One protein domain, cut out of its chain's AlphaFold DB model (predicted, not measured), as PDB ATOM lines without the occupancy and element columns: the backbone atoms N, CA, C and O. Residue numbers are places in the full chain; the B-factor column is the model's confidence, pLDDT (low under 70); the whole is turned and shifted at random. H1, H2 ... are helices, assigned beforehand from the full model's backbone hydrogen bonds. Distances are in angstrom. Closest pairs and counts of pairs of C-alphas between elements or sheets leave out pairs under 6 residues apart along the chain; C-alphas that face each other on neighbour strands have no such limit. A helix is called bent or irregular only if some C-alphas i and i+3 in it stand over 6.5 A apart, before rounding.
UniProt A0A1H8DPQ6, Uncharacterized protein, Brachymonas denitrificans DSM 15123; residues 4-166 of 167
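AT A GLANCE: This is residues 4 to 166 of the 167 residues of an uncharacterized protein of Brachymonas denitrificans DSM 15123 (UniProt A0A1H8DPQ6). What does the whole look like? It is an elongated body of two helical halves end to end: one is a bundle of H4, the kinked H5 and H8, with little H6 and H7 at its far end; in the other, H10 is the core, with H1 and H3 packed on it, H2 on H1 and H9 on H3. What is it made of? The 163 printed residues hold ten named helices, H1 to H10 in chain order, and no named strand: all helix, compact, with a radius of gyration of the C-alphas of 15.5 A and spans of 48 by 29 by 25 A.

IN THESE COORDINATES: Where is the longest helix? H5, residues 65 to 87, measures 18.3 A from first to last C-alpha and starts at C-alpha 65 (223.731, 178.491, 209.529). It is irregular, C-alphas 78 and 81 being 9.1 A apart, with a kink of 122 degrees near residue 81. Where are the others? H4 is residues 52 to 62, 15.8 A; H8 113 to 126, 20.0 A; H6 92 to 95; H7 105 to 108; H9 129 to 140, 16.7 A; H3 33 to 45, 17.9 A. H1 is 4 to 15, 16.5 A, from C-alpha 4 (217.290, 212.296, 202.782); H2 22 to 29; H10 149 to 164, 21.8 A, to C-alpha 164 (210.959, 211.541, 199.224).

HOW THE PARTS SIT: What does H5 touch? With residues 83 to 87 alone it touches H8, the same way at a shallow tilt of 19 degrees, C-alphas 86 and 123 being closest at 5.3 A. With 65 to 70 alone it touches H7, closest C-alphas 66 and 105 at 4.9 A; with 78 to 79 alone it touches H9, closest C-alphas 78 and 137 at 6.1 A. What follows outward? H8 touches H4, opposite ways at 17 degrees, a shallow tilt, closest C-alphas 53 and 117 at 3.9 A. H10 touches H3, closest C-alphas 39 and 160 at 4.1 A, and H1, closest C-alphas 7 and 157 at 5.1 A. H3 touches H9, closest C-alphas 37 and 135 at 4.6 A, and H1 touches H2 with residues 6 to 10 alone, closest C-alphas 6 and 24 at 5.7 A. H6 is close but not clearly touching H7, C-alphas 95 and 107 being closest at 5.2 A. What of the backbones? Each O i to N i+4 pair is within hydrogen-bond range in H1, H2, H3, H4, H8, H9 and H10, and 16 of 19 in H5; H6 and H7 are too short for such a pair.

THE WHOLE: How large is it? The two C-alphas farthest apart, of Pro 98 and Glu 165, are 48.8 A apart; the printed part has no cut and no long link. Where is confidence low? Residues 17 to 20, 47 to 50, 77 to 102, 141 to 156 and 166 are under 70; the mean pLDDT of the printed part is 72.8.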
ATOM      1  N   LEU A   4     216.730 211.993 204.109       82.12
ATOM      2  CA  LEU A   4     217.290 212.296 202.782       82.12
ATOM      3  C   LEU A   4     218.826 212.365 202.750       82.12
ATOM      4  O   LEU A   4     219.444 211.954 201.760       82.12
ATOM      5  N   ASP A   5     219.442 212.860 203.824       83.94
ATOM      6  CA  ASP A   5     220.899 212.929 203.950       83.94
ATOM      7  C   ASP A   5     221.474 211.525 204.170       83.94
ATOM      8  O   ASP A   5     222.359 211.101 203.428       83.94
ATOM      9  N   THR A   6     220.874 210.750 205.081       83.94
ATOM     10  CA  THR A   6     221.221 209.343 205.328       83.94
ATOM     11  C   THR A   6     221.109 208.503 204.052       83.94
ATOM     12  O   THR A   6     222.031 207.761 203.713       83.94
ATOM     13  N   LEU A   7     220.024 208.660 203.289       82.38
ATOM     14  CA  LEU A   7     219.826 207.983 202.005       82.38
ATOM     15  C   LEU A   7     220.937 208.338 201.009       82.38
ATOM     16  O   LEU A   7     221.515 207.455 200.380       82.38
ATOM     17  N   THR A   8     221.294 209.620 200.904       83.50
ATOM     18  CA  THR A   8     222.373 210.078 200.014       83.50
ATOM     19  C   THR A   8     223.737 209.535 200.449       83.50
ATOM     20  O   THR A   8     224.537 209.130 199.603       83.50
ATOM     21  N   GLN A   9     224.002 209.457 201.754       82.38
ATOM     22  CA  GLN A   9     225.230 208.865 202.285       82.38
ATOM     23  C   GLN A   9     225.332 207.368 201.982       82.38
ATOM     24  O   GLN A   9     226.401 206.912 201.586       82.38
ATOM     25  N   ILE A  10     224.238 206.614 202.101       81.00
ATOM     26  CA  ILE A  10     224.203 205.181 201.768       81.00
ATOM     27  C   ILE A  10     224.460 204.970 200.275       81.00
ATOM     28  O   ILE A  10     225.241 204.094 199.900       81.00
ATOM     29  N   VAL A  11     223.869 205.816 199.422       81.75
ATOM     30  CA  VAL A  11     224.113 205.792 197.973       81.75
ATOM     31  C   VAL A  11     225.580 206.043 197.641       81.75
ATOM     32  O   VAL A  11     226.185 205.304 196.861       81.75
ATOM     33  N   ASN A  12     226.178 207.048 198.276       82.12
ATOM     34  CA  ASN A  12     227.593 207.361 198.116       82.12
ATOM     35  C   ASN A  12     228.510 206.271 198.687       82.12
ATOM     36  O   ASN A  12     229.559 206.003 198.104       82.12
ATOM     37  N   ALA A  13     228.143 205.632 199.800       78.44
ATOM     38  CA  ALA A  13     228.915 204.543 200.395       78.44
ATOM     39  C   ALA A  13     228.954 203.331 199.459       78.44
ATOM     40  O   ALA A  13     230.031 202.843 199.124       78.44
ATOM     41  N   ALA A  14     227.804 202.910 198.940       70.38
ATOM     42  CA  ALA A  14     227.743 201.768 198.039       70.38
ATOM     43  C   ALA A  14     228.400 202.045 196.675       70.38
ATOM     44  O   ALA A  14     229.036 201.159 196.109       70.38
ATOM     45  N   SER A  15     228.336 203.289 196.185       71.19
ATOM     46  CA  SER A  15     229.070 203.729 194.985       71.19
ATOM     47  C   SER A  15     230.593 203.653 195.171       71.19
ATOM     48  O   SER A  15     231.336 203.468 194.212       71.19
ATOM     49  N   GLN A  16     231.060 203.745 196.418       75.00
ATOM     50  CA  GLN A  16     232.454 203.549 196.826       75.00
ATOM     51  C   GLN A  16     232.740 202.104 197.277       75.00
ATOM     52  O   GLN A  16     233.742 201.859 197.947       75.00
ATOM     53  N   ASN A  17     231.849 201.152 196.960       64.69
ATOM     54  CA  ASN A  17     231.903 199.755 197.404       64.69
ATOM     55  C   ASN A  17     232.115 199.604 198.928       64.69
ATOM     56  O   ASN A  17     232.741 198.661 199.408       64.69
ATOM     57  N   SER A  18     231.634 200.586 199.688       68.56
ATOM     58  CA  SER A  18     231.744 200.674 201.137       68.56
ATOM     59  C   SER A  18     230.407 200.289 201.764       68.56
ATOM     60  O   SER A  18     229.341 200.679 201.283       68.56
ATOM     61  N   GLN A  19     230.445 199.510 202.844       67.31
ATOM     62  CA  GLN A  19     229.230 199.119 203.555       67.31
ATOM     63  C   GLN A  19     228.620 200.324 204.293       67.31
ATOM     64  O   GLN A  19     229.369 201.146 204.831       67.31
ATOM     65  N   PRO A  20     227.280 200.428 204.351       69.31
ATOM     66  CA  PRO A  20     226.620 201.463 205.133       69.31
ATOM     67  C   PRO A  20     227.019 201.353 206.610       69.31
ATOM     68  O   PRO A  20     227.079 200.264 207.187       69.31
ATOM     69  N   GLN A  21     227.319 202.498 207.214       73.25
ATOM     70  CA  GLN A  21     227.712 202.607 208.616       73.25
ATOM     71  C   GLN A  21     226.519 202.266 209.514       73.25
ATOM     72  O   GLN A  21     225.372 202.534 209.164       73.25
ATOM     73  N   GLN A  22     226.782 201.713 210.702       73.25
ATOM     74  CA  GLN A  22     225.723 201.299 211.639       73.25
ATOM     75  C   GLN A  22     224.740 202.441 211.941       73.25
ATOM     76  O   GLN A  22     223.532 202.235 211.897       73.25
ATOM     77  N   GLN A  23     225.266 203.659 212.088       76.88
ATOM     78  CA  GLN A  23     224.490 204.884 212.297       76.88
ATOM     79  C   GLN A  23     223.483 205.152 211.167       76.88
ATOM     80  O   GLN A  23     222.348 205.523 211.437       76.88
ATOM     81  N   GLN A  24     223.861 204.892 209.913       75.81
ATOM     82  CA  GLN A  24     222.993 205.099 208.749       75.81
ATOM     83  C   GLN A  24     221.856 204.074 208.717       75.81
ATOM     84  O   GLN A  24     220.717 204.388 208.376       75.81
ATOM     85  N   VAL A  25     222.158 202.834 209.109       74.00
ATOM     86  CA  VAL A  25     221.160 201.767 209.231       74.00
ATOM     87  C   VAL A  25     220.220 202.031 210.412       74.00
ATOM     88  O   VAL A  25     219.042 201.700 210.339       74.00
ATOM     89  N   GLU A  26     220.706 202.623 211.503       75.38
ATOM     90  CA  GLU A  26     219.884 203.046 212.647       75.38
ATOM     91  C   GLU A  26     218.968 204.225 212.301       75.38
ATOM     92  O   GLU A  26     217.785 204.180 212.622       75.38
ATOM     93  N   GLU A  27     219.457 205.232 211.576       79.75
ATOM     94  CA  GLU A  27     218.623 206.341 211.093       79.75
ATOM     95  C   GLU A  27     217.532 205.866 210.121       79.75
ATOM     96  O   GLU A  27     216.392 206.321 210.202       79.75
ATOM     97  N   LEU A  28     217.837 204.895 209.253       74.38
ATOM     98  CA  LEU A  28     216.826 204.247 208.414       74.38
ATOM     99  C   LEU A  28     215.800 203.457 209.221       74.38
ATOM    100  O   LEU A  28     214.625 203.462 208.876       74.38
ATOM    101  N   GLN A  29     216.214 202.793 210.298       72.62
ATOM    102  CA  GLN A  29     215.283 202.076 211.173       72.62
ATOM    103  C   GLN A  29     214.312 203.007 211.902       72.62
ATOM    104  O   GLN A  29     213.235 202.566 212.300       72.62
ATOM    105  N   GLN A  30     214.692 204.272 212.084       78.19
ATOM    106  CA  GLN A  30     213.845 205.312 212.665       78.19
ATOM    107  C   GLN A  30     212.954 206.012 211.630       78.19
ATOM    108  O   GLN A  30     212.126 206.846 212.003       78.19
ATOM    109  N   ALA A  31     213.102 205.688 210.343       78.56
ATOM    110  CA  ALA A  31     212.250 206.225 209.296       78.56
ATOM    111  C   ALA A  31     210.799 205.718 209.442       78.56
ATOM    112  O   ALA A  31     210.570 204.620 209.958       78.56
ATOM    113  N   PRO A  32     209.800 206.483 208.964       80.88
ATOM    114  CA  PRO A  32     208.415 206.031 208.965       80.88
ATOM    115  C   PRO A  32     208.272 204.734 208.163       80.88
ATOM    116  O   PRO A  32     208.770 204.646 207.038       80.88
ATOM    117  N   ALA A  33     207.538 203.761 208.709       74.81
ATOM    118  CA  ALA A  33     207.286 202.482 208.043       74.81
ATOM    119  C   ALA A  33     206.675 202.660 206.638       74.81
ATOM    120  O   ALA A  33     207.000 201.908 205.730       74.81
ATOM    121  N   ASP A  34     205.868 203.700 206.422       78.94
ATOM    122  CA  ASP A  34     205.284 204.011 205.110       78.94
ATOM    123  C   ASP A  34     206.347 204.366 204.050       78.94
ATOM    124  O   ASP A  34     206.339 203.854 202.933       78.94
ATOM    125  N   VAL A  35     207.346 205.170 204.430       79.88
ATOM    126  CA  VAL A  35     208.457 205.543 203.538       79.88
ATOM    127  C   VAL A  35     209.356 204.336 203.268       79.88
ATOM    128  O   VAL A  35     209.811 204.126 202.141       79.88
ATOM    129  N   LEU A  36     209.586 203.516 204.299       79.38
ATOM    130  CA  LEU A  36     210.363 202.286 204.185       79.38
ATOM    131  C   LEU A  36     209.686 201.270 203.255       79.38
ATOM    132  O   LEU A  36     210.344 200.708 202.380       79.38
ATOM    133  N   SER A  37     208.382 201.044 203.418       77.56
ATOM    134  CA  SER A  37     207.630 200.083 202.610       77.56
ATOM    135  C   SER A  37     207.551 200.527 201.150       77.56
ATOM    136  O   SER A  37     207.821 199.727 200.259       77.56
ATOM    137  N   GLN A  38     207.278 201.804 200.878       79.00
ATOM    138  CA  GLN A  38     207.241 202.336 199.513       79.00
ATOM    139  C   GLN A  38     208.587 202.169 198.810       79.00
ATOM    140  O   GLN A  38     208.648 201.602 197.719       79.00
ATOM    141  N   GLY A  39     209.679 202.585 199.457       77.50
ATOM    142  CA  GLY A  39     211.000 202.503 198.849       77.50
ATOM    143  C   GLY A  39     211.497 201.072 198.657       77.50
ATOM    144  O   GLY A  39     212.121 200.779 197.640       77.50
ATOM    145  N   LEU A  40     211.180 200.158 199.579       77.44
ATOM    146  CA  LEU A  40     211.450 198.731 199.395       77.44
ATOM    147  C   LEU A  40     210.611 198.143 198.260       77.44
ATOM    148  O   LEU A  40     211.133 197.361 197.473       77.44
ATOM    149  N   ARG A  41     209.341 198.537 198.133       79.31
ATOM    150  CA  ARG A  41     208.441 198.023 197.095       79.31
ATOM    151  C   ARG A  41     208.902 198.466 195.722       79.31
ATOM    152  O   ARG A  41     209.053 197.637 194.833       79.31
ATOM    153  N   GLU A  42     209.203 199.752 195.571       76.75
ATOM    154  CA  GLU A  42     209.793 200.288 194.348       76.75
ATOM    155  C   GLU A  42     211.159 199.662 194.058       76.75
ATOM    156  O   GLU A  42     211.487 199.450 192.897       76.75
ATOM    157  N   ALA A  43     211.960 199.333 195.074       75.81
ATOM    158  CA  ALA A  43     213.229 198.638 194.872       75.81
ATOM    159  C   ALA A  43     213.048 197.169 194.477       75.81
ATOM    160  O   ALA A  43     213.868 196.647 193.736       75.81
ATOM    161  N   PHE A  44     211.994 196.497 194.925       75.62
ATOM    162  CA  PHE A  44     211.701 195.117 194.545       75.62
ATOM    163  C   PHE A  44     211.013 194.989 193.185       75.62
ATOM    164  O   PHE A  44     211.176 193.967 192.521       75.62
ATOM    165  N   ASP A  45     210.255 196.008 192.782       75.81
ATOM    166  CA  ASP A  45     209.564 196.076 191.490       75.81
ATOM    167  C   ASP A  45     210.448 196.676 190.379       75.81
ATOM    168  O   ASP A  45     210.211 196.492 189.183       75.81
ATOM    169  N   SER A  46     211.498 197.405 190.761       73.25
ATOM    170  CA  SER A  46     212.398 198.055 189.814       73.25
ATOM    171  C   SER A  46     213.208 197.048 188.999       73.25
ATOM    172  O   SER A  46     213.669 196.021 189.478       73.25
ATOM    173  N   LYS A  47     213.425 197.395 187.730       67.81
ATOM    174  CA  LYS A  47     214.200 196.594 186.770       67.81
ATOM    175  C   LYS A  47     215.707 196.799 186.928       67.81
ATOM    176  O   LYS A  47     216.495 195.957 186.517       67.81
ATOM    177  N   ASP A  48     216.083 197.941 187.501       66.38
ATOM    178  CA  ASP A  48     217.467 198.360 187.750       66.38
ATOM    179  C   ASP A  48     218.066 197.763 189.033       66.38
ATOM    180  O   ASP A  48     219.218 198.024 189.373       66.38
ATOM    181  N   THR A  49     217.278 196.994 189.778       66.31
ATOM    182  CA  THR A  49     217.676 196.370 191.036       66.31
ATOM    183  C   THR A  49     217.762 194.855 190.856       66.31
ATOM    184  O   THR A  49     217.024 194.278 190.053       66.31
ATOM    185  N   PRO A  50     218.682 194.173 191.565       67.81
ATOM    186  CA  PRO A  50     218.712 192.719 191.555       67.81
ATOM    187  C   PRO A  50     217.367 192.170 192.031       67.81
ATOM    188  O   PRO A  50     216.771 192.719 192.959       67.81
ATOM    189  N   SER A  51     216.926 191.065 191.431       74.88
ATOM    190  CA  SER A  51     215.699 190.371 191.820       74.88
ATOM    191  C   SER A  51     215.668 190.125 193.327       74.88
ATOM    192  O   SER A  51     216.704 189.859 193.944       74.88
ATOM    193  N   ILE A  52     214.477 190.147 193.922       76.00
ATOM    194  CA  ILE A  52     214.317 189.985 195.370       76.00
ATOM    195  C   ILE A  52     214.947 188.675 195.873       76.00
ATOM    196  O   ILE A  52     215.588 188.658 196.923       76.00
ATOM    197  N   GLY A  53     214.902 187.612 195.061       77.56
ATOM    198  CA  GLY A  53     215.588 186.359 195.344       77.56
ATOM    199  C   GLY A  53     217.106 186.495 195.367       77.56
ATOM    200  O   GLY A  53     217.732 185.951 196.266       77.56
ATOM    201  N   ASN A  54     217.707 187.267 194.456       80.19
ATOM    202  CA  ASN A  54     219.161 187.479 194.427       80.19
ATOM    203  C   ASN A  54     219.655 188.215 195.675       80.19
ATOM    204  O   ASN A  54     220.766 187.969 196.141       80.19
ATOM    205  N   LEU A  55     218.845 189.129 196.209       75.69
ATOM    206  CA  LEU A  55     219.164 189.845 197.442       75.69
ATOM    207  C   LEU A  55     219.093 188.898 198.647       75.69
ATOM    208  O   LEU A  55     220.034 188.826 199.439       75.69
ATOM    209  N   VAL A  56     218.013 188.115 198.749       76.69
ATOM    210  CA  VAL A  56     217.822 187.146 199.839       76.69
ATOM    211  C   VAL A  56     218.860 186.022 199.778       76.69
ATOM    212  O   VAL A  56     219.411 185.651 200.811       76.69
ATOM    213  N   GLY A  57     219.184 185.513 198.590       80.38
ATOM    214  CA  GLY A  57     220.184 184.467 198.401       80.38
ATOM    215  C   GLY A  57     221.600 184.916 198.742       80.38
ATOM    216  O   GLY A  57     222.317 184.184 199.417       80.38
ATOM    217  N   GLN A  58     222.001 186.133 198.362       77.00
ATOM    218  CA  GLN A  58     223.298 186.685 198.774       77.00
ATOM    219  C   GLN A  58     223.401 186.817 200.297       77.00
ATOM    220  O   GLN A  58     224.410 186.419 200.878       77.00
ATOM    221  N   MET A  59     222.345 187.312 200.951       74.50
ATOM    222  CA  MET A  59     222.288 187.387 202.411       74.50
ATOM    223  C   MET A  59     222.362 185.995 203.039       74.50
ATOM    224  O   MET A  59     223.108 185.791 203.995       74.50
ATOM    225  N   PHE A  60     221.625 185.034 202.484       81.06
ATOM    226  CA  PHE A  60     221.657 183.651 202.926       81.06
ATOM    227  C   PHE A  60     223.078 183.083 202.828       81.06
ATOM    228  O   PHE A  60     223.612 182.613 203.826       81.06
ATOM    229  N   GLY A  61     223.741 183.208 201.677       80.56
ATOM    230  CA  GLY A  61     225.098 182.693 201.460       80.56
ATOM    231  C   GLY A  61     226.190 183.365 202.305       80.56
ATOM    232  O   GLY A  61     227.205 182.738 202.587       80.56
ATOM    233  N   GLN A  62     225.991 184.616 202.731       75.12
ATOM    234  CA  GLN A  62     226.921 185.344 203.608       75.12
ATOM    235  C   GLN A  62     226.641 185.142 205.108       75.12
ATOM    236  O   GLN A  62     227.453 185.536 205.946       75.12
ATOM    237  N   SER A  63     225.502 184.543 205.455       76.31
ATOM    238  CA  SER A  63     225.061 184.337 206.834       76.31
ATOM    239  C   SER A  63     225.540 182.994 207.388       76.31
ATOM    240  O   SER A  63     225.670 182.010 206.666       76.31
ATOM    241  N   SER A  64     225.760 182.919 208.701       81.81
ATOM    242  CA  SER A  64     226.015 181.632 209.375       81.81
ATOM    243  C   SER A  64     224.757 180.752 209.379       81.81
ATOM    244  O   SER A  64     223.656 181.294 209.412       81.81
ATOM    245  N   ASN A  65     224.879 179.423 209.484       81.94
ATOM    246  CA  ASN A  65     223.731 178.491 209.529       81.94
ATOM    247  C   ASN A  65     222.640 178.894 210.542       81.94
ATOM    248  O   ASN A  65     221.445 178.764 210.295       81.94
ATOM    249  N   GLN A  66     223.032 179.448 211.691       80.44
ATOM    250  CA  GLN A  66     222.079 179.926 212.696       80.44
ATOM    251  C   GLN A  66     221.325 181.195 212.252       80.44
ATOM    252  O   GLN A  66     220.139 181.344 212.531       80.44
ATOM    253  N   GLN A  67     221.996 182.095 211.532       79.25
ATOM    254  CA  GLN A  67     221.402 183.308 210.963       79.25
ATOM    255  C   GLN A  67     220.537 182.986 209.743       79.25
ATOM    256  O   GLN A  67     219.463 183.552 209.597       79.25
ATOM    257  N   GLN A  68     220.974 182.043 208.910       81.31
ATOM    258  CA  GLN A  68     220.219 181.506 207.783       81.31
ATOM    259  C   GLN A  68     218.886 180.892 208.240       81.31
ATOM    260  O   GLN A  68     217.836 181.222 207.695       81.31
ATOM    261  N   ALA A  69     218.901 180.048 209.279       81.00
ATOM    262  CA  ALA A  69     217.680 179.467 209.841       81.00
ATOM    263  C   ALA A  69     216.778 180.533 210.465       81.00
ATOM    264  O   ALA A  69     215.573 180.536 210.225       81.00
ATOM    265  N   GLY A  70     217.364 181.482 211.203       77.69
ATOM    266  CA  GLY A  70     216.640 182.639 211.726       77.69
ATOM    267  C   GLY A  70     215.957 183.439 210.617       77.69
ATOM    268  O   GLY A  70     214.771 183.727 210.719       77.69
ATOM    269  N   LEU A  71     216.673 183.724 209.529       76.50
ATOM    270  CA  LEU A  71     216.161 184.438 208.365       76.50
ATOM    271  C   LEU A  71     214.981 183.699 207.727       76.50
ATOM    272  O   LEU A  71     213.934 184.303 207.513       76.50
ATOM    273  N   ILE A  72     215.126 182.402 207.444       77.19
ATOM    274  CA  ILE A  72     214.058 181.617 206.816       77.19
ATOM    275  C   ILE A  72     212.833 181.519 207.729       77.19
ATOM    276  O   ILE A  72     211.718 181.744 207.265       77.19
ATOM    277  N   ASN A  73     213.017 181.280 209.027       77.25
ATOM    278  CA  ASN A  73     211.910 181.273 209.990       77.25
ATOM    279  C   ASN A  73     211.199 182.619 210.056       77.25
ATOM    280  O   ASN A  73     209.975 182.677 210.161       77.25
ATOM    281  N   GLN A  74     211.959 183.705 209.956       71.12
ATOM    282  CA  GLN A  74     211.400 185.041 209.944       71.12
ATOM    283  C   GLN A  74     210.604 185.303 208.662       71.12
ATOM    284  O   GLN A  74     209.518 185.860 208.746       71.12
ATOM    285  N   ILE A  75     211.091 184.852 207.502       71.56
ATOM    286  CA  ILE A  75     210.397 184.923 206.204       71.56
ATOM    287  C   ILE A  75     209.099 184.098 206.229       71.56
ATOM    288  O   ILE A  75     208.062 184.566 205.762       71.56
ATOM    289  N   ILE A  76     209.116 182.898 206.810       73.25
ATOM    290  CA  ILE A  76     207.914 182.061 206.961       73.25
ATOM    291  C   ILE A  76     206.884 182.759 207.856       73.25
ATOM    292  O   ILE A  76     205.708 182.816 207.506       73.25
ATOM    293  N   GLN A  77     207.316 183.341 208.979       69.44
ATOM    294  CA  GLN A  77     206.423 184.105 209.857       69.44
ATOM    295  C   GLN A  77     205.894 185.388 209.198       69.44
ATOM    296  O   GLN A  77     204.740 185.750 209.406       69.44
ATOM    297  N   ALA A  78     206.718 186.050 208.387       63.59
ATOM    298  CA  ALA A  78     206.422 187.298 207.690       63.59
ATOM    299  C   ALA A  78     205.333 187.178 206.630       63.59
ATOM    300  O   ALA A  78     204.351 187.911 206.613       63.59
ATOM    301  N   LEU A  79     205.557 186.256 205.700       65.69
ATOM    302  CA  LEU A  79     204.677 186.012 204.568       65.69
ATOM    303  C   LEU A  79     203.555 185.030 204.937       65.69
ATOM    304  O   LEU A  79     202.684 184.735 204.115       65.69
ATOM    305  N   GLY A  80     203.587 184.493 206.160       60.25
ATOM    306  CA  GLY A  80     202.617 183.541 206.668       60.25
ATOM    307  C   GLY A  80     202.477 182.308 205.764       60.25
ATOM    308  O   GLY A  80     203.420 181.910 205.067       60.25
ATOM    309  N   PRO A  81     201.275 181.708 205.701       56.97
ATOM    310  CA  PRO A  81     201.023 180.529 204.879       56.97
ATOM    311  C   PRO A  81     201.358 180.740 203.397       56.97
ATOM    312  O   PRO A  81     201.620 179.771 202.694       56.97
ATOM    313  N   ALA A  82     201.376 181.985 202.903       55.19
ATOM    314  CA  ALA A  82     201.638 182.289 201.500       55.19
ATOM    315  C   ALA A  82     203.098 182.026 201.097       55.19
ATOM    316  O   ALA A  82     203.316 181.405 200.054       55.19
ATOM    317  N   ALA A  83     204.090 182.388 201.927       60.81
ATOM    318  CA  ALA A  83     205.461 181.917 201.692       60.81
ATOM    319  C   ALA A  83     205.583 180.438 201.962       60.81
ATOM    320  O   ALA A  83     206.265 179.778 201.199       60.81
ATOM    321  N   ALA A  84     204.922 179.903 202.992       60.22
ATOM    322  CA  ALA A  84     204.940 178.463 203.208       60.22
ATOM    323  C   ALA A  84     204.465 177.729 201.946       60.22
ATOM    324  O   ALA A  84     205.104 176.772 201.555       60.22
ATOM    325  N   THR A  85     203.449 178.230 201.234       58.53
ATOM    326  CA  THR A  85     202.974 177.636 199.971       58.53
ATOM    327  C   THR A  85     203.967 177.839 198.820       58.53
ATOM    328  O   THR A  85     204.201 176.912 198.050       58.53
ATOM    329  N   ALA A  86     204.573 179.025 198.704       57.09
ATOM    330  CA  ALA A  86     205.552 179.315 197.653       57.09
ATOM    331  C   ALA A  86     206.886 178.566 197.853       57.09
ATOM    332  O   ALA A  86     207.520 178.135 196.897       57.09
ATOM    333  N   LEU A  87     207.278 178.360 199.111       57.97
ATOM    334  CA  LEU A  87     208.456 177.616 199.544       57.97
ATOM    335  C   LEU A  87     208.191 176.093 199.613       57.97
ATOM    336  O   LEU A  87     209.110 175.294 199.411       57.97
ATOM    337  N   ALA A  88     206.941 175.671 199.845       55.88
ATOM    338  CA  ALA A  88     206.505 174.266 199.870       55.88
ATOM    339  C   ALA A  88     206.614 173.568 198.507       55.88
ATOM    340  O   ALA A  88     206.475 172.349 198.440       55.88
ATOM    341  N   GLY A  89     206.938 174.301 197.435       54.91
ATOM    342  CA  GLY A  89     207.158 173.767 196.087       54.91
ATOM    343  C   GLY A  89     208.255 172.697 195.961       54.91
ATOM    344  O   GLY A  89     208.322 172.027 194.936       54.91
ATOM    345  N   GLY A  90     209.071 172.450 196.994       58.84
ATOM    346  CA  GLY A  90     209.784 171.168 197.089       58.84
ATOM    347  C   GLY A  90     211.088 171.164 197.874       58.84
ATOM    348  O   GLY A  90     211.509 170.098 198.319       58.84
ATOM    349  N   VAL A  91     211.722 172.321 198.071       60.19
ATOM    350  CA  VAL A  91     212.960 172.407 198.859       60.19
ATOM    351  C   VAL A  91     212.619 172.559 200.335       60.19
ATOM    352  O   VAL A  91     213.092 171.775 201.151       60.19
ATOM    353  N   LEU A  92     211.705 173.473 200.680       62.03
ATOM    354  CA  LEU A  92     211.345 173.692 202.076       62.03
ATOM    355  C   LEU A  92     210.643 172.471 202.686       62.03
ATOM    356  O   LEU A  92     210.899 172.147 203.831       62.03
ATOM    357  N   GLN A  93     209.865 171.712 201.907       61.41
ATOM    358  CA  GLN A  93     209.239 170.457 202.352       61.41
ATOM    359  C   GLN A  93     210.257 169.375 202.771       61.41
ATOM    360  O   GLN A  93     209.905 168.462 203.513       61.41
ATOM    361  N   LYS A  94     211.504 169.449 202.279       59.72
ATOM    362  CA  LYS A  94     212.579 168.511 202.644       59.72
ATOM    363  C   LYS A  94     213.276 168.891 203.950       59.72
ATOM    364  O   LYS A  94     213.771 168.000 204.629       59.72
ATOM    365  N   VAL A  95     213.311 170.183 204.279       66.31
ATOM    366  CA  VAL A  95     213.966 170.728 205.485       66.31
ATOM    367  C   VAL A  95     212.985 171.082 206.606       66.31
ATOM    368  O   VAL A  95     213.381 171.136 207.764       66.31
ATOM    369  N   LEU A  96     211.698 171.286 206.308       66.75
ATOM    370  CA  LEU A  96     210.649 171.416 207.316       66.75
ATOM    371  C   LEU A  96     210.261 170.021 207.811       66.75
ATOM    372  O   LEU A  96     209.718 169.203 207.065       66.75
ATOM    373  N   LYS A  97     210.503 169.755 209.096       64.31
ATOM    374  CA  LYS A  97     210.002 168.538 209.740       64.31
ATOM    375  C   LYS A  97     208.465 168.542 209.735       64.31
ATOM    376  O   LYS A  97     207.860 169.573 210.031       64.31
ATOM    377  N   PRO A  98     207.805 167.405 209.444       60.19
ATOM    378  CA  PRO A  98     206.351 167.314 209.517       60.19
ATOM    379  C   PRO A  98     205.875 167.614 210.948       60.19
ATOM    380  O   PRO A  98     206.196 166.874 211.876       60.19
ATOM    381  N   GLY A  99     205.125 168.710 211.113       61.69
ATOM    382  CA  GLY A  99     204.660 169.221 212.410       61.69
ATOM    383  C   GLY A  99     205.458 170.405 212.973       61.69
ATOM    384  O   GLY A  99     205.125 170.877 214.057       61.69
ATOM    385  N   SER A 100     206.469 170.893 212.251       62.25
ATOM    386  CA  SER A 100     207.265 172.064 212.623       62.25
ATOM    387  C   SER A 100     207.073 173.193 211.611       62.25
ATOM    388  O   SER A 100     207.290 172.993 210.422       62.25
ATOM    389  N   ASP A 101     206.758 174.399 212.085       66.50
ATOM    390  CA  ASP A 101     206.728 175.627 211.268       66.50
ATOM    391  C   ASP A 101     208.097 176.335 211.205       66.50
ATOM    392  O   ASP A 101     208.204 177.469 210.738       66.50
ATOM    393  N   GLN A 102     209.150 175.691 211.720       69.56
ATOM    394  CA  GLN A 102     210.485 176.269 211.859       69.56
ATOM    395  C   GLN A 102     211.553 175.355 211.248       69.56
ATOM    396  O   GLN A 102     211.580 174.151 211.501       69.56
ATOM    397  N   VAL A 103     212.449 175.956 210.472       77.62
ATOM    398  CA  VAL A 103     213.686 175.382 209.945       77.62
ATOM    399  C   VAL A 103     214.783 175.486 211.004       77.62
ATOM    400  O   VAL A 103     215.029 176.563 211.557       77.62
ATOM    401  N   GLU A 104     215.465 174.377 211.289       80.38
ATOM    402  CA  GLU A 104     216.615 174.363 212.195       80.38
ATOM    403  C   GLU A 104     217.908 174.735 211.452       80.38
ATOM    404  O   GLU A 104     218.041 174.545 210.244       80.38
ATOM    405  N   ALA A 105     218.915 175.224 212.182       78.69
ATOM    406  CA  ALA A 105     220.223 175.562 211.606       78.69
ATOM    407  C   ALA A 105     220.905 174.372 210.903       78.69
ATOM    408  O   ALA A 105     221.666 174.570 209.959       78.69
ATOM    409  N   ALA A 106     220.641 173.143 211.355       77.50
ATOM    410  CA  ALA A 106     221.171 171.930 210.736       77.50
ATOM    411  C   ALA A 106     220.520 171.628 209.377       77.50
ATOM    412  O   ALA A 106     221.204 171.182 208.458       77.50
ATOM    413  N   ASP A 107     219.225 171.909 209.246       77.38
ATOM    414  CA  ASP A 107     218.455 171.706 208.019       77.38
ATOM    415  C   ASP A 107     218.778 172.798 206.994       77.38
ATOM    416  O   ASP A 107     218.992 172.528 205.815       77.38
ATOM    417  N   VAL A 108     218.934 174.040 207.455       77.25
ATOM    418  CA  VAL A 108     219.291 175.170 206.593       77.25
ATOM    419  C   VAL A 108     220.656 175.002 205.919       77.25
ATOM    420  O   VAL A 108     220.845 175.486 204.810       77.25
ATOM    421  N   ALA A 109     221.591 174.288 206.550       78.25
ATOM    422  CA  ALA A 109     222.909 174.020 205.982       78.25
ATOM    423  C   ALA A 109     222.852 173.168 204.699       78.25
ATOM    424  O   ALA A 109     223.835 173.095 203.965       78.25
ATOM    425  N   GLN A 110     221.719 172.502 204.442       77.94
ATOM    426  CA  GLN A 110     221.468 171.750 203.213       77.94
ATOM    427  C   GLN A 110     220.894 172.626 202.092       77.94
ATOM    428  O   GLN A 110     220.862 172.183 200.948       77.94
ATOM    429  N   LEU A 111     220.447 173.845 202.410       78.12
ATOM    430  CA  LEU A 111     219.924 174.796 201.439       78.12
ATOM    431  C   LEU A 111     221.065 175.584 200.810       78.12
ATOM    432  O   LEU A 111     221.938 176.111 201.498       78.12
ATOM    433  N   SER A 112     221.021 175.721 199.491       81.25
ATOM    434  CA  SER A 112     221.946 176.598 198.772       81.25
ATOM    435  C   SER A 112     221.366 178.005 198.607       81.25
ATOM    436  O   SER A 112     220.158 178.184 198.445       81.25
ATOM    437  N   ALA A 113     222.233 179.021 198.566       81.75
ATOM    438  CA  ALA A 113     221.838 180.401 198.266       81.75
ATOM    439  C   ALA A 113     221.070 180.521 196.933       81.75
ATOM    440  O   ALA A 113     220.103 181.280 196.843       81.75
ATOM    441  N   ASP A 114     221.455 179.739 195.922       81.94
ATOM    442  CA  ASP A 114     220.764 179.642 194.631       81.94
ATOM    443  C   ASP A 114     219.361 179.030 194.733       81.94
ATOM    444  O   ASP A 114     218.444 179.463 194.031       81.94
ATOM    445  N   GLU A 115     219.163 178.052 195.623       81.12
ATOM    446  CA  GLU A 115     217.842 177.463 195.857       81.12
ATOM    447  C   GLU A 115     216.921 178.493 196.504       81.12
ATOM    448  O   GLU A 115     215.822 178.732 196.011       81.12
ATOM    449  N   VAL A 116     217.398 179.182 197.545       78.81
ATOM    450  CA  VAL A 116     216.647 180.268 198.191       78.81
ATOM    451  C   VAL A 116     216.331 181.381 197.187       78.81
ATOM    452  O   VAL A 116     215.195 181.847 197.120       78.81
ATOM    453  N   THR A 117     217.301 181.761 196.353       81.56
ATOM    454  CA  THR A 117     217.119 182.749 195.277       81.56
ATOM    455  C   THR A 117     216.018 182.337 194.310       81.56
ATOM    456  O   THR A 117     215.124 183.131 194.012       81.56
ATOM    457  N   SER A 118     216.078 181.100 193.817       81.06
ATOM    458  CA  SER A 118     215.142 180.588 192.818       81.06
ATOM    459  C   SER A 118     213.730 180.510 193.377       81.06
ATOM    460  O   SER A 118     212.806 180.999 192.738       81.06
ATOM    461  N   VAL A 119     213.565 179.986 194.593       76.94
ATOM    462  CA  VAL A 119     212.247 179.868 195.227       76.94
ATOM    463  C   VAL A 119     211.629 181.244 195.458       76.94
ATOM    464  O   VAL A 119     210.456 181.452 195.167       76.94
ATOM    465  N   VAL A 120     212.410 182.214 195.936       77.31
ATOM    466  CA  VAL A 120     211.919 183.578 196.163       77.31
ATOM    467  C   VAL A 120     211.562 184.277 194.841       77.31
ATOM    468  O   VAL A 120     210.534 184.951 194.764       77.31
ATOM    469  N   ASN A 121     212.362 184.100 193.785       79.12
ATOM    470  CA  ASN A 121     212.052 184.644 192.457       79.12
ATOM    471  C   ASN A 121     210.808 183.988 191.841       79.12
ATOM    472  O   ASN A 121     209.976 184.674 191.254       79.12
ATOM    473  N   GLU A 122     210.652 182.674 191.990       76.38
ATOM    474  CA  GLU A 122     209.486 181.942 191.495       76.38
ATOM    475  C   GLU A 122     208.218 182.336 192.264       76.38
ATOM    476  O   GLU A 122     207.168 182.565 191.661       76.38
ATOM    477  N   ALA A 123     208.334 182.537 193.578       75.06
ATOM    478  CA  ALA A 123     207.274 183.082 194.413       75.06
ATOM    479  C   ALA A 123     206.840 184.477 193.937       75.06
ATOM    480  O   ALA A 123     205.646 184.718 193.784       75.06
ATOM    481  N   GLN A 124     207.792 185.372 193.646       75.19
ATOM    482  CA  GLN A 124     207.510 186.699 193.086       75.19
ATOM    483  C   GLN A 124     206.835 186.605 191.708       75.19
ATOM    484  O   GLN A 124     205.882 187.333 191.439       75.19
ATOM    485  N   ALA A 125     207.288 185.696 190.841       76.50
ATOM    486  CA  ALA A 125     206.718 185.512 189.507       76.50
ATOM    487  C   ALA A 125     205.263 185.012 189.554       76.50
ATOM    488  O   ALA A 125     204.437 185.431 188.745       76.50
ATOM    489  N   GLN A 126     204.934 184.139 190.510       73.00
ATOM    490  CA  GLN A 126     203.565 183.661 190.727       73.00
ATOM    491  C   GLN A 126     202.697 184.674 191.490       73.00
ATOM    492  O   GLN A 126     201.478 184.704 191.320       73.00
ATOM    493  N   ARG A 127     203.313 185.487 192.356       71.44
ATOM    494  CA  ARG A 127     202.661 186.459 193.240       71.44
ATOM    495  C   ARG A 127     203.380 187.807 193.116       71.44
ATOM    496  O   ARG A 127     204.269 188.087 193.918       71.44
ATOM    497  N   PRO A 128     202.971 188.693 192.192       72.94
ATOM    498  CA  PRO A 128     203.562 190.031 192.101       72.94
ATOM    499  C   PRO A 128     203.387 190.835 193.403       72.94
ATOM    500  O   PRO A 128     204.215 191.671 193.741       72.94
ATOM    501  N   GLU A 129     202.357 190.513 194.186       76.19
ATOM    502  CA  GLU A 129     202.036 191.109 195.493       76.19
ATOM    503  C   GLU A 129     203.055 190.751 196.589       76.19
ATOM    504  O   GLU A 129     203.083 191.370 197.651       76.19
ATOM    505  N   LEU A 130     203.921 189.768 196.335       76.00
ATOM    506  CA  LEU A 130     204.973 189.346 197.253       76.00
ATOM    507  C   LEU A 130     205.999 190.457 197.493       76.00
ATOM    508  O   LEU A 130     206.514 190.564 198.602       76.00
ATOM    509  N   SER A 131     206.258 191.315 196.496       75.06
ATOM    510  CA  SER A 131     207.092 192.510 196.679       75.06
ATOM    511  C   SER A 131     206.464 193.441 197.716       75.06
ATOM    512  O   SER A 131     207.127 193.796 198.682       75.06
ATOM    513  N   GLN A 132     205.172 193.747 197.579       76.69
ATOM    514  CA  GLN A 132     204.425 194.591 198.506       76.69
ATOM    515  C   GLN A 132     204.386 193.999 199.921       76.69
ATOM    516  O   GLN A 132     204.713 194.700 200.876       76.69
ATOM    517  N   GLN A 133     204.051 192.714 200.060       75.69
ATOM    518  CA  GLN A 133     203.997 192.041 201.361       75.69
ATOM    519  C   GLN A 133     205.360 192.021 202.052       75.69
ATOM    520  O   GLN A 133     205.454 192.290 203.249       75.69
ATOM    521  N   LEU A 134     206.431 191.751 201.300       74.44
ATOM    522  CA  LEU A 134     207.788 191.808 201.831       74.44
ATOM    523  C   LEU A 134     208.164 193.224 202.242       74.44
ATOM    524  O   LEU A 134     208.749 193.410 203.303       74.44
ATOM    525  N   SER A 135     207.823 194.232 201.448       75.50
ATOM    526  CA  SER A 135     208.098 195.622 201.794       75.50
ATOM    527  C   SER A 135     207.351 196.082 203.042       75.50
ATOM    528  O   SER A 135     207.962 196.705 203.908       75.50
ATOM    529  N   GLU A 136     206.065 195.743 203.180       75.81
ATOM    530  CA  GLU A 136     205.287 196.001 204.399       75.81
ATOM    531  C   GLU A 136     205.901 195.285 205.602       75.81
ATOM    532  O   GLU A 136     206.124 195.903 206.644       75.81
ATOM    533  N   PHE A 137     206.277 194.019 205.438       75.31
ATOM    534  CA  PHE A 137     206.931 193.257 206.488       75.31
ATOM    535  C   PHE A 137     208.267 193.883 206.921       75.31
ATOM    536  O   PHE A 137     208.451 194.193 208.094       75.31
ATOM    537  N   TYR A 138     209.195 194.141 205.999       72.50
ATOM    538  CA  TYR A 138     210.489 194.755 206.324       72.50
ATOM    539  C   TYR A 138     210.343 196.171 206.898       72.50
ATOM    540  O   TYR A 138     211.166 196.582 207.715       72.50
ATOM    541  N   SER A 139     209.290 196.904 206.522       75.62
ATOM    542  CA  SER A 139     208.997 198.213 207.107       75.62
ATOM    543  C   SER A 139     208.519 198.143 208.560       75.62
ATOM    544  O   SER A 139     208.884 198.998 209.364       75.62
ATOM    545  N   GLN A 140     207.750 197.109 208.919       72.62
ATOM    546  CA  GLN A 140     207.320 196.847 210.298       72.62
ATOM    547  C   GLN A 140     208.431 196.194 211.126       72.62
ATOM    548  O   GLN A 140     208.491 196.358 212.343       72.62
ATOM    549  N   HIS A 141     209.348 195.495 210.462       69.06
ATOM    550  CA  HIS A 141     210.477 194.802 211.064       69.06
ATOM    551  C   HIS A 141     211.796 195.459 210.657       69.06
ATOM    552  O   HIS A 141     212.681 194.820 210.085       69.06
ATOM    553  N   SER A 142     211.948 196.741 210.998       63.12
ATOM    554  CA  SER A 142     213.107 197.554 210.613       63.12
ATOM    555  C   SER A 142     214.455 196.954 211.047       63.12
ATOM    556  O   SER A 142     215.457 197.113 210.350       63.12
ATOM    557  N   GLY A 143     214.489 196.154 212.120       62.66
ATOM    558  CA  GLY A 143     215.674 195.391 212.535       62.66
ATOM    559  C   GLY A 143     216.206 194.408 211.478       62.66
ATOM    560  O   GLY A 143     217.392 194.077 211.487       62.66
ATOM    561  N   LEU A 144     215.369 193.987 210.524       64.44
ATOM    562  CA  LEU A 144     215.751 193.117 209.409       64.44
ATOM    563  C   LEU A 144     216.381 193.887 208.238       64.44
ATOM    564  O   LEU A 144     217.087 193.292 207.426       64.44
ATOM    565  N   ILE A 145     216.231 195.217 208.189       64.56
ATOM    566  CA  ILE A 145     216.912 196.087 207.211       64.56
ATOM    567  C   ILE A 145     218.433 196.006 207.383       64.56
ATOM    568  O   ILE A 145     219.182 196.096 206.415       64.56
ATOM    569  N   LYS A 146     218.909 195.730 208.603       61.06
ATOM    570  CA  LYS A 146     220.333 195.510 208.888       61.06
ATOM    571  C   LYS A 146     220.889 194.247 208.221       61.06
ATOM    572  O   LYS A 146     222.086 194.186 207.950       61.06
ATOM    573  N   ALA A 147     220.030 193.267 207.936       58.75
ATOM    574  CA  ALA A 147     220.404 192.008 207.301       58.75
ATOM    575  C   ALA A 147     220.412 192.100 205.764       58.75
ATOM    576  O   ALA A 147     221.205 191.418 205.123       58.75
ATOM    577  N   LEU A 148     219.618 193.012 205.180       57.06
ATOM    578  CA  LEU A 148     219.514 193.247 203.729       57.06
ATOM    579  C   LEU A 148     220.871 193.543 203.039       57.06
ATOM    580  O   LEU A 148     220.987 193.384 201.826       57.06
ATOM    581  N   GLY A 149     221.922 193.890 203.792       58.47
ATOM    582  CA  GLY A 149     223.281 194.058 203.269       58.47
ATOM    583  C   GLY A 149     223.433 195.309 202.397       58.47
ATOM    584  O   GLY A 149     222.458 195.914 201.963       58.47
ATOM    585  N   GLY A 150     224.671 195.741 202.132       60.41
ATOM    586  CA  GLY A 150     224.931 197.061 201.530       60.41
ATOM    587  C   GLY A 150     224.276 197.305 200.163       60.41
ATOM    588  O   GLY A 150     223.901 198.434 199.866       60.41
ATOM    589  N   VAL A 151     224.081 196.258 199.354       59.84
ATOM    590  CA  VAL A 151     223.554 196.374 197.980       59.84
ATOM    591  C   VAL A 151     222.028 196.482 197.943       59.84
ATOM    592  O   VAL A 151     221.491 197.304 197.202       59.84
ATOM    593  N   ALA A 152     221.305 195.706 198.754       63.03
ATOM    594  CA  ALA A 152     219.849 195.835 198.821       63.03
ATOM    595  C   ALA A 152     219.445 197.146 199.505       63.03
ATOM    596  O   ALA A 152     218.499 197.812 199.099       63.03
ATOM    597  N   LEU A 153     220.213 197.531 200.525       68.38
ATOM    598  CA  LEU A 153     220.030 198.763 201.276       68.38
ATOM    599  C   LEU A 153     220.319 199.987 200.391       68.38
ATOM    600  O   LEU A 153     219.580 200.962 200.452       68.38
ATOM    601  N   LEU A 154     221.301 199.895 199.484       69.81
ATOM    602  CA  LEU A 154     221.518 200.863 198.405       69.81
ATOM    603  C   LEU A 154     220.302 200.975 197.479       69.81
ATOM    604  O   LEU A 154     219.797 202.072 197.262       69.81
ATOM    605  N   ALA A 155     219.844 199.854 196.922       69.38
ATOM    606  CA  ALA A 155     218.711 199.821 196.001       69.38
ATOM    607  C   ALA A 155     217.454 200.447 196.628       69.38
ATOM    608  O   ALA A 155     216.818 201.319 196.034       69.38
ATOM    609  N   ALA A 156     217.161 200.053 197.868       69.88
ATOM    610  CA  ALA A 156     216.095 200.618 198.677       69.88
ATOM    611  C   ALA A 156     216.312 202.118 198.924       69.88
ATOM    612  O   ALA A 156     215.392 202.909 198.733       69.88
ATOM    613  N   ALA A 157     217.536 202.536 199.267       76.06
ATOM    614  CA  ALA A 157     217.847 203.932 199.544       76.06
ATOM    615  C   ALA A 157     217.689 204.844 198.313       76.06
ATOM    616  O   ALA A 157     217.159 205.949 198.430       76.06
ATOM    617  N   ILE A 158     218.093 204.381 197.125       75.19
ATOM    618  CA  ILE A 158     217.905 205.113 195.861       75.19
ATOM    619  C   ILE A 158     216.414 205.372 195.620       75.19
ATOM    620  O   ILE A 158     216.032 206.484 195.261       75.19
ATOM    621  N   LYS A 159     215.564 204.363 195.837       78.12
ATOM    622  CA  LYS A 159     214.119 204.477 195.610       78.12
ATOM    623  C   LYS A 159     213.414 205.299 196.681       78.12
ATOM    624  O   LYS A 159     212.638 206.181 196.334       78.12
ATOM    625  N   MET A 160     213.759 205.115 197.955       76.19
ATOM    626  CA  MET A 160     213.264 205.970 199.044       76.19
ATOM    627  C   MET A 160     213.594 207.438 198.801       76.19
ATOM    628  O   MET A 160     212.751 208.299 199.027       76.19
ATOM    629  N   LYS A 161     214.806 207.729 198.310       78.62
ATOM    630  CA  LYS A 161     215.196 209.090 197.948       78.62
ATOM    631  C   LYS A 161     214.304 209.633 196.834       78.62
ATOM    632  O   LYS A 161     213.760 210.718 196.989       78.62
ATOM    633  N   GLN A 162     214.091 208.864 195.765       74.81
ATOM    634  CA  GLN A 162     213.207 209.264 194.662       74.81
ATOM    635  C   GLN A 162     211.759 209.498 195.115       74.81
ATOM    636  O   GLN A 162     211.111 210.422 194.626       74.81
ATOM    637  N   TYR A 163     211.254 208.693 196.051       75.31
ATOM    638  CA  TYR A 163     209.928 208.868 196.643       75.31
ATOM    639  C   TYR A 163     209.848 210.131 197.517       75.31
ATOM    640  O   TYR A 163     208.893 210.899 197.405       75.31
ATOM    641  N   ALA A 164     210.866 210.373 198.349       72.81
ATOM    642  CA  ALA A 164     210.959 211.541 199.224       72.81
ATOM    643  C   ALA A 164     211.214 212.857 198.468       72.81
ATOM    644  O   ALA A 164     210.879 213.917 198.971       72.81
ATOM    645  N   GLU A 165     211.809 212.809 197.272       70.94
ATOM    646  CA  GLU A 165     211.968 213.975 196.389       70.94
ATOM    647  C   GLU A 165     210.686 214.303 195.601       70.94
ATOM    648  O   GLU A 165     210.570 215.391 195.036       70.94
ATOM    649  N   ARG A 166     209.734 213.363 195.523       65.69
ATOM    650  CA  ARG A 166     208.472 213.508 194.779       65.69
ATOM    651  C   ARG A 166     207.270 213.913 195.638       65.69
ATOM    652  O   ARG A 166     206.272 214.331 195.053       65.69
TER     653      ARG A 166